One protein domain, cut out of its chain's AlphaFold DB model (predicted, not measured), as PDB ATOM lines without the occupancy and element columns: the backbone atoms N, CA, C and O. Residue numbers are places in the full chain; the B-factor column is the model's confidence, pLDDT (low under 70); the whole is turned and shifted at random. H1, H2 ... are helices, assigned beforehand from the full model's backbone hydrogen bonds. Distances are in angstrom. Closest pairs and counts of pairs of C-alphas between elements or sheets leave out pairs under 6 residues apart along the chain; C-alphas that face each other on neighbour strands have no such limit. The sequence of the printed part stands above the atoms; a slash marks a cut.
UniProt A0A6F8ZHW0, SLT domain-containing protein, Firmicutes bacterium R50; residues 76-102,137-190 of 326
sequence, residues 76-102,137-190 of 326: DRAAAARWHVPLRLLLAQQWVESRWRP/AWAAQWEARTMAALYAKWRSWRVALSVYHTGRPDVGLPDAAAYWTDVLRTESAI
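AT A GLANCE: This is residues 76 to 102 and 137 to 190 of the 326 residues of the protein "SLT domain-containing protein" of Firmicutes bacterium R50 (UniProt A0A6F8ZHW0). Five crossed helices make a small ring of contacts, H1 to H2 to H5 to H4 to H3 and back to H1. The printed part has 81 residues, with H1 to H5 in order and no named strand: all helix, compact, radius of gyration of the C-alphas 11.7 A, spans 31 by 25 by 20 A.

HOW THE PARTS SIT: H1, residues 76 to 83, touches H2, residues 87 to 98, at Ala 80 and Leu 87, closest C-alphas 5.3 A. H1 touches H3, residues 137 to 154, at a steep tilt of 42 degrees, closest C-alphas Ala 79 and Gln 141, 4.8 A. H4, residues 157 to 166, touches H3 residues 146 to 154 alone. H5, residues 177 to 189, touches H2 with residues 182 to 187 alone, closest C-alphas Glu 187 and Ala 92, 4.9 A. H5 touches H4 with residues 177 to 180 alone. In the five helices every O i to N i+4 pair is within hydrogen-bond range.

IN THESE COORDINATES: H1 begins at C-alpha 76 (291.049, 338.614, 168.015). H3 measures 25.9 A. H5 ends at C-alpha 189 (287.779, 323.110, 173.473).

THE WHOLE: Residues 103 to 136 are not printed; C-alphas 102 and 137 are 9.2 A apart. Residues 171 to 173 have pLDDT under 70.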
ATOM      1  N   ASP A  76     290.663 338.907 166.637       97.94
ATOM      2  CA  ASP A  76     291.049 338.614 168.015       97.94
ATOM      3  C   ASP A  76     292.551 338.507 168.198       97.94
ATOM      4  O   ASP A  76     293.070 338.938 169.220       97.94
ATOM      5  N   ARG A  77     293.295 338.001 167.211       97.75
ATOM      6  CA  ARG A  77     294.760 337.957 167.288       97.75
ATOM      7  C   ARG A  77     295.353 339.357 167.377       97.75
ATOM      8  O   ARG A  77     296.252 339.579 168.187       97.75
ATOM      9  N   ALA A  78     294.842 340.299 166.586       96.94
ATOM     10  CA  ALA A  78     295.277 341.691 166.649       96.94
ATOM     11  C   ALA A  78     294.904 342.348 167.992       96.94
ATOM     12  O   ALA A  78     295.697 343.109 168.549       96.94
ATOM     13  N   ALA A  79     293.715 342.056 168.528       98.38
ATOM     14  CA  ALA A  79     293.257 342.583 169.814       98.38
ATOM     15  C   ALA A  79     294.036 341.992 171.003       98.38
ATOM     16  O   ALA A  79     294.579 342.737 171.821       98.38
ATOM     17  N   ALA A  80     294.167 340.666 171.049       98.44
ATOM     18  CA  ALA A  80     294.929 339.916 172.042       98.44
ATOM     19  C   ALA A  80     296.390 340.373 172.105       98.44
ATOM     20  O   ALA A  80     296.901 340.650 173.189       98.44
ATOM     21  N   ALA A  81     297.047 340.522 170.947       98.12
ATOM     22  CA  ALA A  81     298.428 340.996 170.879       98.12
ATOM     23  C   ALA A  81     298.579 342.428 171.414       98.12
ATOM     24  O   ALA A  81     299.518 342.705 172.157       98.12
ATOM     25  N   ARG A  82     297.647 343.329 171.074       98.50
ATOM     26  CA  ARG A  82     297.694 344.737 171.495       98.50
ATOM     27  C   ARG A  82     297.466 344.925 172.995       98.50
ATOM     28  O   ARG A  82     298.079 345.807 173.588       98.50
ATOM     29  N   TRP A  83     296.561 344.148 173.585       98.50
ATOM     30  CA  TRP A  83     296.127 344.325 174.977       98.50
ATOM     31  C   TRP A  83     296.669 343.259 175.931       98.50
ATOM     32  O   TRP A  83     296.299 343.247 177.103       98.50
ATOM     33  N   HIS A  84     297.550 342.381 175.447       97.94
ATOM     34  CA  HIS A  84     298.152 341.287 176.212       97.94
ATOM     35  C   HIS A  84     297.116 340.374 176.898       97.94
ATOM     36  O   HIS A  84     297.322 339.904 178.016       97.94
ATOM     37  N   VAL A  85     295.995 340.117 176.217       98.38
ATOM     38  CA  VAL A  85     294.965 339.162 176.655       98.38
ATOM     39  C   VAL A  85     295.227 337.811 175.981       98.38
ATOM     40  O   VAL A  85     295.549 337.795 174.793       98.38
ATOM     41  N   PRO A  86     295.093 336.666 176.676       98.38
ATOM     42  CA  PRO A  86     295.220 335.361 176.036       98.38
ATOM     43  C   PRO A  86     294.217 335.192 174.885       98.38
ATOM     44  O   PRO A  86     293.011 335.328 175.076       98.38
ATOM     45  N   LEU A  87     294.707 334.856 173.685       98.19
ATOM     46  CA  LEU A  87     293.867 334.733 172.485       98.19
ATOM     47  C   LEU A  87     292.733 333.709 172.659       98.19
ATOM     48  O   LEU A  87     291.600 333.975 172.268       98.19
ATOM     49  N   ARG A  88     293.022 332.542 173.250       98.19
ATOM     50  CA  ARG A  88     292.007 331.494 173.461       98.19
ATOM     51  C   ARG A  88     290.913 331.945 174.428       98.19
ATOM     52  O   ARG A  88     289.757 331.618 174.189       98.19
ATOM     53  N   LEU A  89     291.261 332.723 175.455       98.50
ATOM     54  CA  LEU A  89     290.304 333.288 176.405       98.50
ATOM     55  C   LEU A  89     289.335 334.254 175.714       98.50
ATOM     56  O   LEU A  89     288.129 334.138 175.906       98.50
ATOM     57  N   LEU A  90     289.852 335.160 174.874       98.38
ATOM     58  CA  LEU A  90     289.031 336.117 174.124       98.38
ATOM     59  C   LEU A  90     288.067 335.396 173.165       98.38
ATOM     60  O   LEU A  90     286.864 335.636 173.191       98.38
ATOM     61  N   LEU A  91     288.578 334.424 172.400       98.50
ATOM     62  CA  LEU A  91     287.753 333.583 171.528       98.50
ATOM     63  C   LEU A  91     286.686 332.813 172.325       98.50
ATOM     64  O   LEU A  91     285.552 332.678 171.868       98.50
ATOM     65  N   ALA A  92     287.029 332.297 173.507       98.38
ATOM     66  CA  ALA A  92     286.095 331.563 174.355       98.38
ATOM     67  C   ALA A  92     284.972 332.447 174.888       98.38
ATOM     68  O   ALA A  92     283.810 332.042 174.870       98.38
ATOM     69  N   GLN A  93     285.315 333.657 175.322       98.44
ATOM     70  CA  GLN A  93     284.351 334.635 175.800       98.44
ATOM     71  C   GLN A  93     283.355 334.993 174.690       98.44
ATOM     72  O   GLN A  93     282.154 334.806 174.866       98.44
ATOM     73  N   GLN A  94     283.836 335.336 173.495       98.44
ATOM     74  CA  GLN A  94     282.969 335.636 172.349       98.44
ATOM     75  C   GLN A  94     282.101 334.459 171.894       98.44
ATOM     76  O   GLN A  94     281.008 334.657 171.355       98.44
ATOM     77  N   TRP A  95     282.564 333.219 172.083       98.25
ATOM     78  CA  TRP A  95     281.731 332.050 171.821       98.25
ATOM     79  C   TRP A  95     280.545 331.981 172.787       98.25
ATOM     80  O   TRP A  95     279.415 331.758 172.347       98.25
ATOM     81  N   VAL A  96     280.790 332.198 174.082       97.75
ATOM     82  CA  VAL A  96     279.737 332.223 175.108       97.75
ATOM     83  C   VAL A  96     278.780 333.397 174.880       97.75
ATOM     84  O   VAL A  96     277.568 333.206 174.951       97.75
ATOM     85  N   GLU A  97     279.309 334.569 174.533       97.62
ATOM     86  CA  GLU A  97     278.528 335.791 174.322       97.62
ATOM     87  C   GLU A  97     277.674 335.734 173.044       97.62
ATOM     88  O   GLU A  97     276.462 335.950 173.066       97.62
ATOM     89  N   SER A  98     278.280 335.424 171.897       98.31
ATOM     90  CA  SER A  98     277.625 335.587 170.590       98.31
ATOM     91  C   SER A  98     277.722 334.371 169.676       98.31
ATOM     92  O   SER A  98     277.190 334.400 168.561       98.31
ATOM     93  N   ARG A  99     278.401 333.299 170.104       98.00
ATOM     94  CA  ARG A  99     278.814 332.182 169.233       98.00
ATOM     95  C   ARG A  99     279.573 332.678 168.000       98.00
ATOM     96  O   ARG A  99     279.326 332.213 166.885       98.00
ATOM     97  N   TRP A 100     280.444 333.668 168.209       98.12
ATOM     98  CA  TRP A 100     281.212 334.365 167.171       98.12
ATOM     99  C   TRP A 100     280.371 335.030 166.072       98.12
ATOM    100  O   TRP A 100     280.804 335.111 164.923       98.12
ATOM    101  N   ARG A 101     279.155 335.492 166.388       98.19
ATOM    102  CA  ARG A 101     278.269 336.152 165.417       98.19
ATOM    103  C   ARG A 101     278.357 337.672 165.574       98.19
ATOM    104  O   ARG A 101     277.796 338.211 166.530       98.19
ATOM    105  N   PRO A 102     278.970 338.406 164.624       97.75
ATOM    106  CA  PRO A 102     279.101 339.861 164.715       97.75
ATOM    107  C   PRO A 102     277.775 340.616 164.711       97.75
ATOM    108  O   PRO A 102     277.736 341.763 165.128       97.75
ATOM    109  N   ALA A 137     285.792 343.798 164.195       98.38
ATOM    110  CA  ALA A 137     287.164 344.198 164.506       98.38
ATOM    111  C   ALA A 137     287.224 345.229 165.647       98.38
ATOM    112  O   ALA A 137     288.117 345.178 166.491       98.38
ATOM    113  N   TRP A 138     286.262 346.157 165.684       98.50
ATOM    114  CA  TRP A 138     286.160 347.141 166.755       98.50
ATOM    115  C   TRP A 138     285.691 346.492 168.062       98.50
ATOM    116  O   TRP A 138     286.292 346.740 169.106       98.50
ATOM    117  N   ALA A 139     284.677 345.622 168.005       98.50
ATOM    118  CA  ALA A 139     284.148 344.911 169.166       98.50
ATOM    119  C   ALA A 139     285.216 344.026 169.833       98.50
ATOM    120  O   ALA A 139     285.373 344.094 171.050       98.50
ATOM    121  N   ALA A 140     286.021 343.299 169.048       98.50
ATOM    122  CA  ALA A 140     287.151 342.509 169.549       98.50
ATOM    123  C   ALA A 140     288.196 343.379 170.273       98.50
ATOM    124  O   ALA A 140     288.664 343.049 171.364       98.50
ATOM    125  N   GLN A 141     288.547 344.539 169.700       98.62
ATOM    126  CA  GLN A 141     289.461 345.498 170.337       98.62
ATOM    127  C   GLN A 141     288.883 346.078 171.629       98.62
ATOM    128  O   GLN A 141     289.609 346.258 172.610       98.62
ATOM    129  N   TRP A 142     287.587 346.387 171.629       98.62
ATOM    130  CA  TRP A 142     286.888 346.900 172.799       98.62
ATOM    131  C   TRP A 142     286.883 345.869 173.932       98.62
ATOM    132  O   TRP A 142     287.268 346.209 175.050       98.62
ATOM    133  N   GLU A 143     286.535 344.616 173.637       98.50
ATOM    134  CA  GLU A 143     286.490 343.519 174.608       98.50
ATOM    135  C   GLU A 143     287.870 343.234 175.197       98.50
ATOM    136  O   GLU A 143     288.029 343.248 176.418       98.50
ATOM    137  N   ALA A 144     288.896 343.082 174.352       98.69
ATOM    138  CA  ALA A 144     290.264 342.845 174.806       98.69
ATOM    139  C   ALA A 144     290.773 343.980 175.711       98.69
ATOM    140  O   ALA A 144     291.366 343.723 176.759       98.69
ATOM    141  N   ARG A 145     290.492 345.241 175.358       98.62
ATOM    142  CA  ARG A 145     290.836 346.395 176.202       98.62
ATOM    143  C   ARG A 145     290.115 346.348 177.549       98.62
ATOM    144  O   ARG A 145     290.743 346.582 178.582       98.62
ATOM    145  N   THR A 146     288.811 346.074 177.543       98.12
ATOM    146  CA  THR A 146     287.998 345.977 178.763       98.12
ATOM    147  C   THR A 146     288.521 344.861 179.666       98.12
ATOM    148  O   THR A 146     288.766 345.092 180.851       98.12
ATOM    149  N   MET A 147     288.795 343.684 179.106       98.44
ATOM    150  CA  MET A 147     289.331 342.540 179.842       98.44
ATOM    151  C   MET A 147     290.732 342.797 180.396       98.44
ATOM    152  O   MET A 147     290.992 342.473 181.556       98.44
ATOM    153  N   ALA A 148     291.616 343.443 179.633       98.56
ATOM    154  CA  ALA A 148     292.933 343.846 180.122       98.56
ATOM    155  C   ALA A 148     292.831 344.818 181.311       98.56
ATOM    156  O   ALA A 148     293.539 344.651 182.305       98.56
ATOM    157  N   ALA A 149     291.917 345.793 181.254       97.62
ATOM    158  CA  ALA A 149     291.688 346.729 182.353       97.62
ATOM    159  C   ALA A 149     291.132 346.030 183.609       97.62
ATOM    160  O   ALA A 149     291.602 346.279 184.724       97.62
ATOM    161  N   LEU A 150     290.171 345.118 183.438       96.38
ATOM    162  CA  LEU A 150     289.615 344.327 184.538       96.38
ATOM    163  C   LEU A 150     290.674 343.409 185.161       96.38
ATOM    164  O   LEU A 150     290.791 343.348 186.387       96.38
ATOM    165  N   TYR A 151     291.501 342.753 184.345       97.12
ATOM    166  CA  TYR A 151     292.602 341.930 184.838       97.12
ATOM    167  C   TYR A 151     293.679 342.759 185.544       97.12
ATOM    168  O   TYR A 151     294.162 342.356 186.598       97.12
ATOM    169  N   ALA A 152     294.028 343.940 185.032       97.31
ATOM    170  CA  ALA A 152     294.983 344.826 185.698       97.31
ATOM    171  C   ALA A 152     294.512 345.221 187.108       97.31
ATOM    172  O   ALA A 152     295.332 345.286 188.028       97.31
ATOM    173  N   LYS A 153     293.198 345.426 187.279       95.88
ATOM    174  CA  LYS A 153     292.574 345.759 188.566       95.88
ATOM    175  C   LYS A 153     292.527 344.572 189.534       95.88
ATOM    176  O   LYS A 153     292.856 344.745 190.701       95.88
ATOM    177  N   TRP A 154     292.125 343.388 189.067       94.69
ATOM    178  CA  TRP A 154     291.808 342.249 189.947       94.69
ATOM    179  C   TRP A 154     292.847 341.126 189.959       94.69
ATOM    180  O   TRP A 154     292.771 340.233 190.797       94.69
ATOM    181  N   ARG A 155     293.795 341.133 189.015       95.69
ATOM    182  CA  ARG A 155     294.850 340.117 188.832       95.69
ATOM    183  C   ARG A 155     294.332 338.677 188.736       95.69
ATOM    184  O   ARG A 155     295.056 337.726 189.008       95.69
ATOM    185  N   SER A 156     293.083 338.513 188.304       94.56
ATOM    186  CA  SER A 156     292.418 337.220 188.160       94.56
ATOM    187  C   SER A 156     291.463 337.249 186.976       94.56
ATOM    188  O   SER A 156     290.539 338.062 186.939       94.56
ATOM    189  N   TRP A 157     291.655 336.337 186.019       95.25
ATOM    190  CA  TRP A 157     290.768 336.210 184.860       95.25
ATOM    191  C   TRP A 157     289.354 335.783 185.256       95.25
ATOM    192  O   TRP A 157     288.393 336.288 184.690       95.25
ATOM    193  N   ARG A 158     289.202 334.932 186.282       94.25
ATOM    194  CA  ARG A 158     287.879 334.518 186.790       94.25
ATOM    195  C   ARG A 158     287.093 335.708 187.337       94.25
ATOM    196  O   ARG A 158     285.917 335.861 187.020       94.25
ATOM    197  N   VAL A 159     287.752 336.578 188.107       93.94
ATOM    198  CA  VAL A 159     287.126 337.810 188.610       93.94
ATOM    199  C   VAL A 159     286.851 338.773 187.454       93.94
ATOM    200  O   VAL A 159     285.745 339.286 187.358       93.94
ATOM    201  N   ALA A 160     287.800 338.968 186.532       95.62
ATOM    202  CA  ALA A 160     287.605 339.837 185.370       95.62
ATOM    203  C   ALA A 160     286.397 339.415 184.512       95.62
ATOM    204  O   ALA A 160     285.553 340.254 184.219       95.62
ATOM    205  N   LEU A 161     286.266 338.123 184.195       95.88
ATOM    206  CA  LEU A 161     285.110 337.567 183.482       95.88
ATOM    207  C   LEU A 161     283.803 337.770 184.257       95.88
ATOM    208  O   LEU A 161     282.791 338.154 183.681       95.88
ATOM    209  N   SER A 162     283.830 337.558 185.575       94.38
ATOM    210  CA  SER A 162     282.652 337.757 186.429       94.38
ATOM    211  C   SER A 162     282.169 339.206 186.399       94.38
ATOM    212  O   SER A 162     280.977 339.464 186.247       94.38
ATOM    213  N   VAL A 163     283.101 340.159 186.506       94.31
ATOM    214  CA  VAL A 163     282.793 341.594 186.467       94.31
ATOM    215  C   VAL A 163     282.362 342.033 185.074       94.31
ATOM    216  O   VAL A 163     281.468 342.865 184.969       94.31
ATOM    217  N   TYR A 164     282.956 341.472 184.019       95.44
ATOM    218  CA  TYR A 164     282.518 341.720 182.647       95.44
ATOM    219  C   TYR A 164     281.046 341.338 182.465       95.44
ATOM    220  O   TYR A 164     280.252 342.159 182.021       95.44
ATOM    221  N   HIS A 165     280.679 340.120 182.876       94.19
ATOM    222  CA  HIS A 165     279.332 339.584 182.691       94.19
ATOM    223  C   HIS A 165     278.274 340.290 183.545       94.19
ATOM    224  O   HIS A 165     277.181 340.596 183.080       94.19
ATOM    225  N   THR A 166     278.583 340.539 184.818       92.19
ATOM    226  CA  THR A 166     277.595 341.057 185.777       92.19
ATOM    227  C   THR A 166     277.581 342.578 185.864       92.19
ATOM    228  O   THR A 166     276.638 343.158 186.398       92.19
ATOM    229  N   GLY A 167     278.652 343.233 185.413       90.25
ATOM    230  CA  GLY A 167     278.882 344.653 185.638       90.25
ATOM    231  C   GLY A 167     279.115 345.017 187.105       90.25
ATOM    232  O   GLY A 167     279.181 346.206 187.408       90.25
ATOM    233  N   ARG A 168     279.239 344.062 188.040       86.44
ATOM    234  CA  ARG A 168     279.478 344.401 189.446       86.44
ATOM    235  C   ARG A 168     280.653 343.625 190.041       86.44
ATOM    236  O   ARG A 168     280.746 342.415 189.877       86.44
ATOM    237  N   PRO A 169     281.563 344.311 190.750       77.00
ATOM    238  CA  PRO A 169     282.675 343.662 191.435       77.00
ATOM    239  C   PRO A 169     282.282 343.007 192.762       77.00
ATOM    240  O   PRO A 169     283.079 342.258 193.316       77.00
ATOM    241  N   ASP A 170     281.102 343.336 193.288       73.44
ATOM    242  CA  ASP A 170     280.623 342.944 194.613       73.44
ATOM    243  C   ASP A 170     279.719 341.706 194.597       73.44
ATOM    244  O   ASP A 170     279.636 341.021 195.617       73.44
ATOM    245  N   VAL A 171     279.070 341.384 193.468       61.94
ATOM    246  CA  VAL A 171     278.476 340.050 193.306       61.94
ATOM    247  C   VAL A 171     279.622 339.055 193.241       61.94
ATOM    248  O   VAL A 171     280.412 339.037 192.297       61.94
ATOM    249  N   GLY A 172     279.774 338.296 194.323       57.72
ATOM    250  CA  GLY A 172     280.856 337.343 194.472       57.72
ATOM    251  C   GLY A 172     280.909 336.349 193.311       57.72
ATOM    252  O   GLY A 172     279.955 336.155 192.559       57.72
ATOM    253  N   LEU A 173     282.030 335.636 193.227       68.75
ATOM    254  CA  LEU A 173     282.252 334.558 192.261       68.75
ATOM    255  C   LEU A 173     281.095 333.543 192.094       68.75
ATOM    256  O   LEU A 173     281.033 332.991 190.994       68.75
ATOM    257  N   PRO A 174     280.212 333.260 193.087       79.69
ATOM    258  CA  PRO A 174     279.097 332.328 192.905       79.69
ATOM    259  C   PRO A 174     278.082 332.750 191.836       79.69
ATOM    260  O   PRO A 174     277.711 331.919 191.012       79.69
ATOM    261  N   ASP A 175     277.683 334.025 191.790       77.31
ATOM    262  CA  ASP A 175     276.600 334.478 190.895       77.31
ATOM    263  C   ASP A 175     277.026 334.450 189.420       77.31
ATOM    264  O   ASP A 175     276.218 334.207 188.526       77.31
ATOM    265  N   ALA A 176     278.324 334.632 189.166       89.38
ATOM    266  CA  ALA A 176     278.929 334.517 187.842       89.38
ATOM    267  C   ALA A 176     279.623 333.162 187.605       89.38
ATOM    268  O   ALA A 176     280.289 332.991 186.579       89.38
ATOM    269  N   ALA A 177     279.496 332.199 188.532       90.25
ATOM    270  CA  ALA A 177     280.221 330.928 188.485       90.25
ATOM    271  C   ALA A 177     279.967 330.149 187.206       90.25
ATOM    272  O   ALA A 177     280.916 329.695 186.563       90.25
ATOM    273  N   ALA A 178     278.696 330.046 186.824       92.25
ATOM    274  CA  ALA A 178     278.291 329.383 185.594       92.25
ATOM    275  C   ALA A 178     278.966 330.026 184.373       92.25
ATOM    276  O   ALA A 178     279.568 329.322 183.567       92.25
ATOM    277  N   TYR A 179     278.966 331.361 184.300       94.62
ATOM    278  CA  TYR A 179     279.539 332.097 183.178       94.62
ATOM    279  C   TYR A 179     281.046 331.863 183.025       94.62
ATOM    280  O   TYR A 179     281.492 331.397 181.976       94.62
ATOM    281  N   TRP A 180     281.858 332.142 184.054       94.62
ATOM    282  CA  TRP A 180     283.309 331.983 183.889       94.62
ATOM    283  C   TRP A 180     283.706 330.506 183.762       94.62
ATOM    284  O   TRP A 180     284.698 330.208 183.099       94.62
ATOM    285  N   THR A 181     282.933 329.571 184.329       94.94
ATOM    286  CA  THR A 181     283.144 328.129 184.110       94.94
ATOM    287  C   THR A 181     282.901 327.762 182.648       94.94
ATOM    288  O   THR A 181     283.707 327.042 182.059       94.94
ATOM    289  N   ASP A 182     281.840 328.293 182.036       95.69
ATOM    290  CA  ASP A 182     281.516 328.058 180.629       95.69
ATOM    291  C   ASP A 182     282.568 328.626 179.683       95.69
ATOM    292  O   ASP A 182     282.945 327.948 178.722       95.69
ATOM    293  N   VAL A 183     283.098 329.814 179.979       97.12
ATOM    294  CA  VAL A 183     284.201 330.413 179.216       97.12
ATOM    295  C   VAL A 183     285.459 329.550 179.319       97.12
ATOM    296  O   VAL A 183     286.001 329.155 178.292       97.12
ATOM    297  N   LEU A 184     285.907 329.176 180.523       96.06
ATOM    298  CA  LEU A 184     287.130 328.370 180.685       96.06
ATOM    299  C   LEU A 184     286.990 326.955 180.103       96.06
ATOM    300  O   LEU A 184     287.927 326.415 179.509       96.06
ATOM    301  N   ARG A 185     285.803 326.351 180.216       95.69
ATOM    302  CA  ARG A 185     285.496 325.075 179.558       95.69
ATOM    303  C   ARG A 185     285.587 325.218 178.039       95.69
ATOM    304  O   ARG A 185     286.207 324.385 177.380       95.69
ATOM    305  N   THR A 186     285.012 326.283 177.490       96.06
ATOM    306  CA  THR A 186     285.052 326.593 176.056       96.06
ATOM    307  C   THR A 186     286.484 326.853 175.581       96.06
ATOM    308  O   THR A 186     286.879 326.339 174.536       96.06
ATOM    309  N   GLU A 187     287.291 327.575 176.361       96.88
ATOM    310  CA  GLU A 187     288.704 327.850 176.072       96.88
ATOM    311  C   GLU A 187     289.486 326.561 175.813       96.88
ATOM    312  O   GLU A 187     290.230 326.472 174.831       96.88
ATOM    313  N   SER A 188     289.262 325.536 176.642       95.69
ATOM    314  CA  SER A 188     289.915 324.232 176.488       95.69
ATOM    315  C   SER A 188     289.533 323.505 175.190       95.69
ATOM    316  O   SER A 188     290.364 322.790 174.629       95.69
ATOM    317  N   ALA A 189     288.321 323.744 174.675       95.81
ATOM    318  CA  ALA A 189     287.779 323.110 173.473       95.81
ATOM    319  C   ALA A 189     288.090 323.866 172.170       95.81
ATOM    320  O   ALA A 189     287.870 323.327 171.082       95.81
ATOM    321  N   ILE A 190     288.592 325.103 172.257       96.50
ATOM    322  CA  ILE A 190     288.920 325.904 171.075       96.50
ATOM    323  C   ILE A 190     290.195 325.394 170.417       96.50
ATOM    324  O   ILE A 190     291.257 325.365 171.044       96.50
TER     325      ILE A 190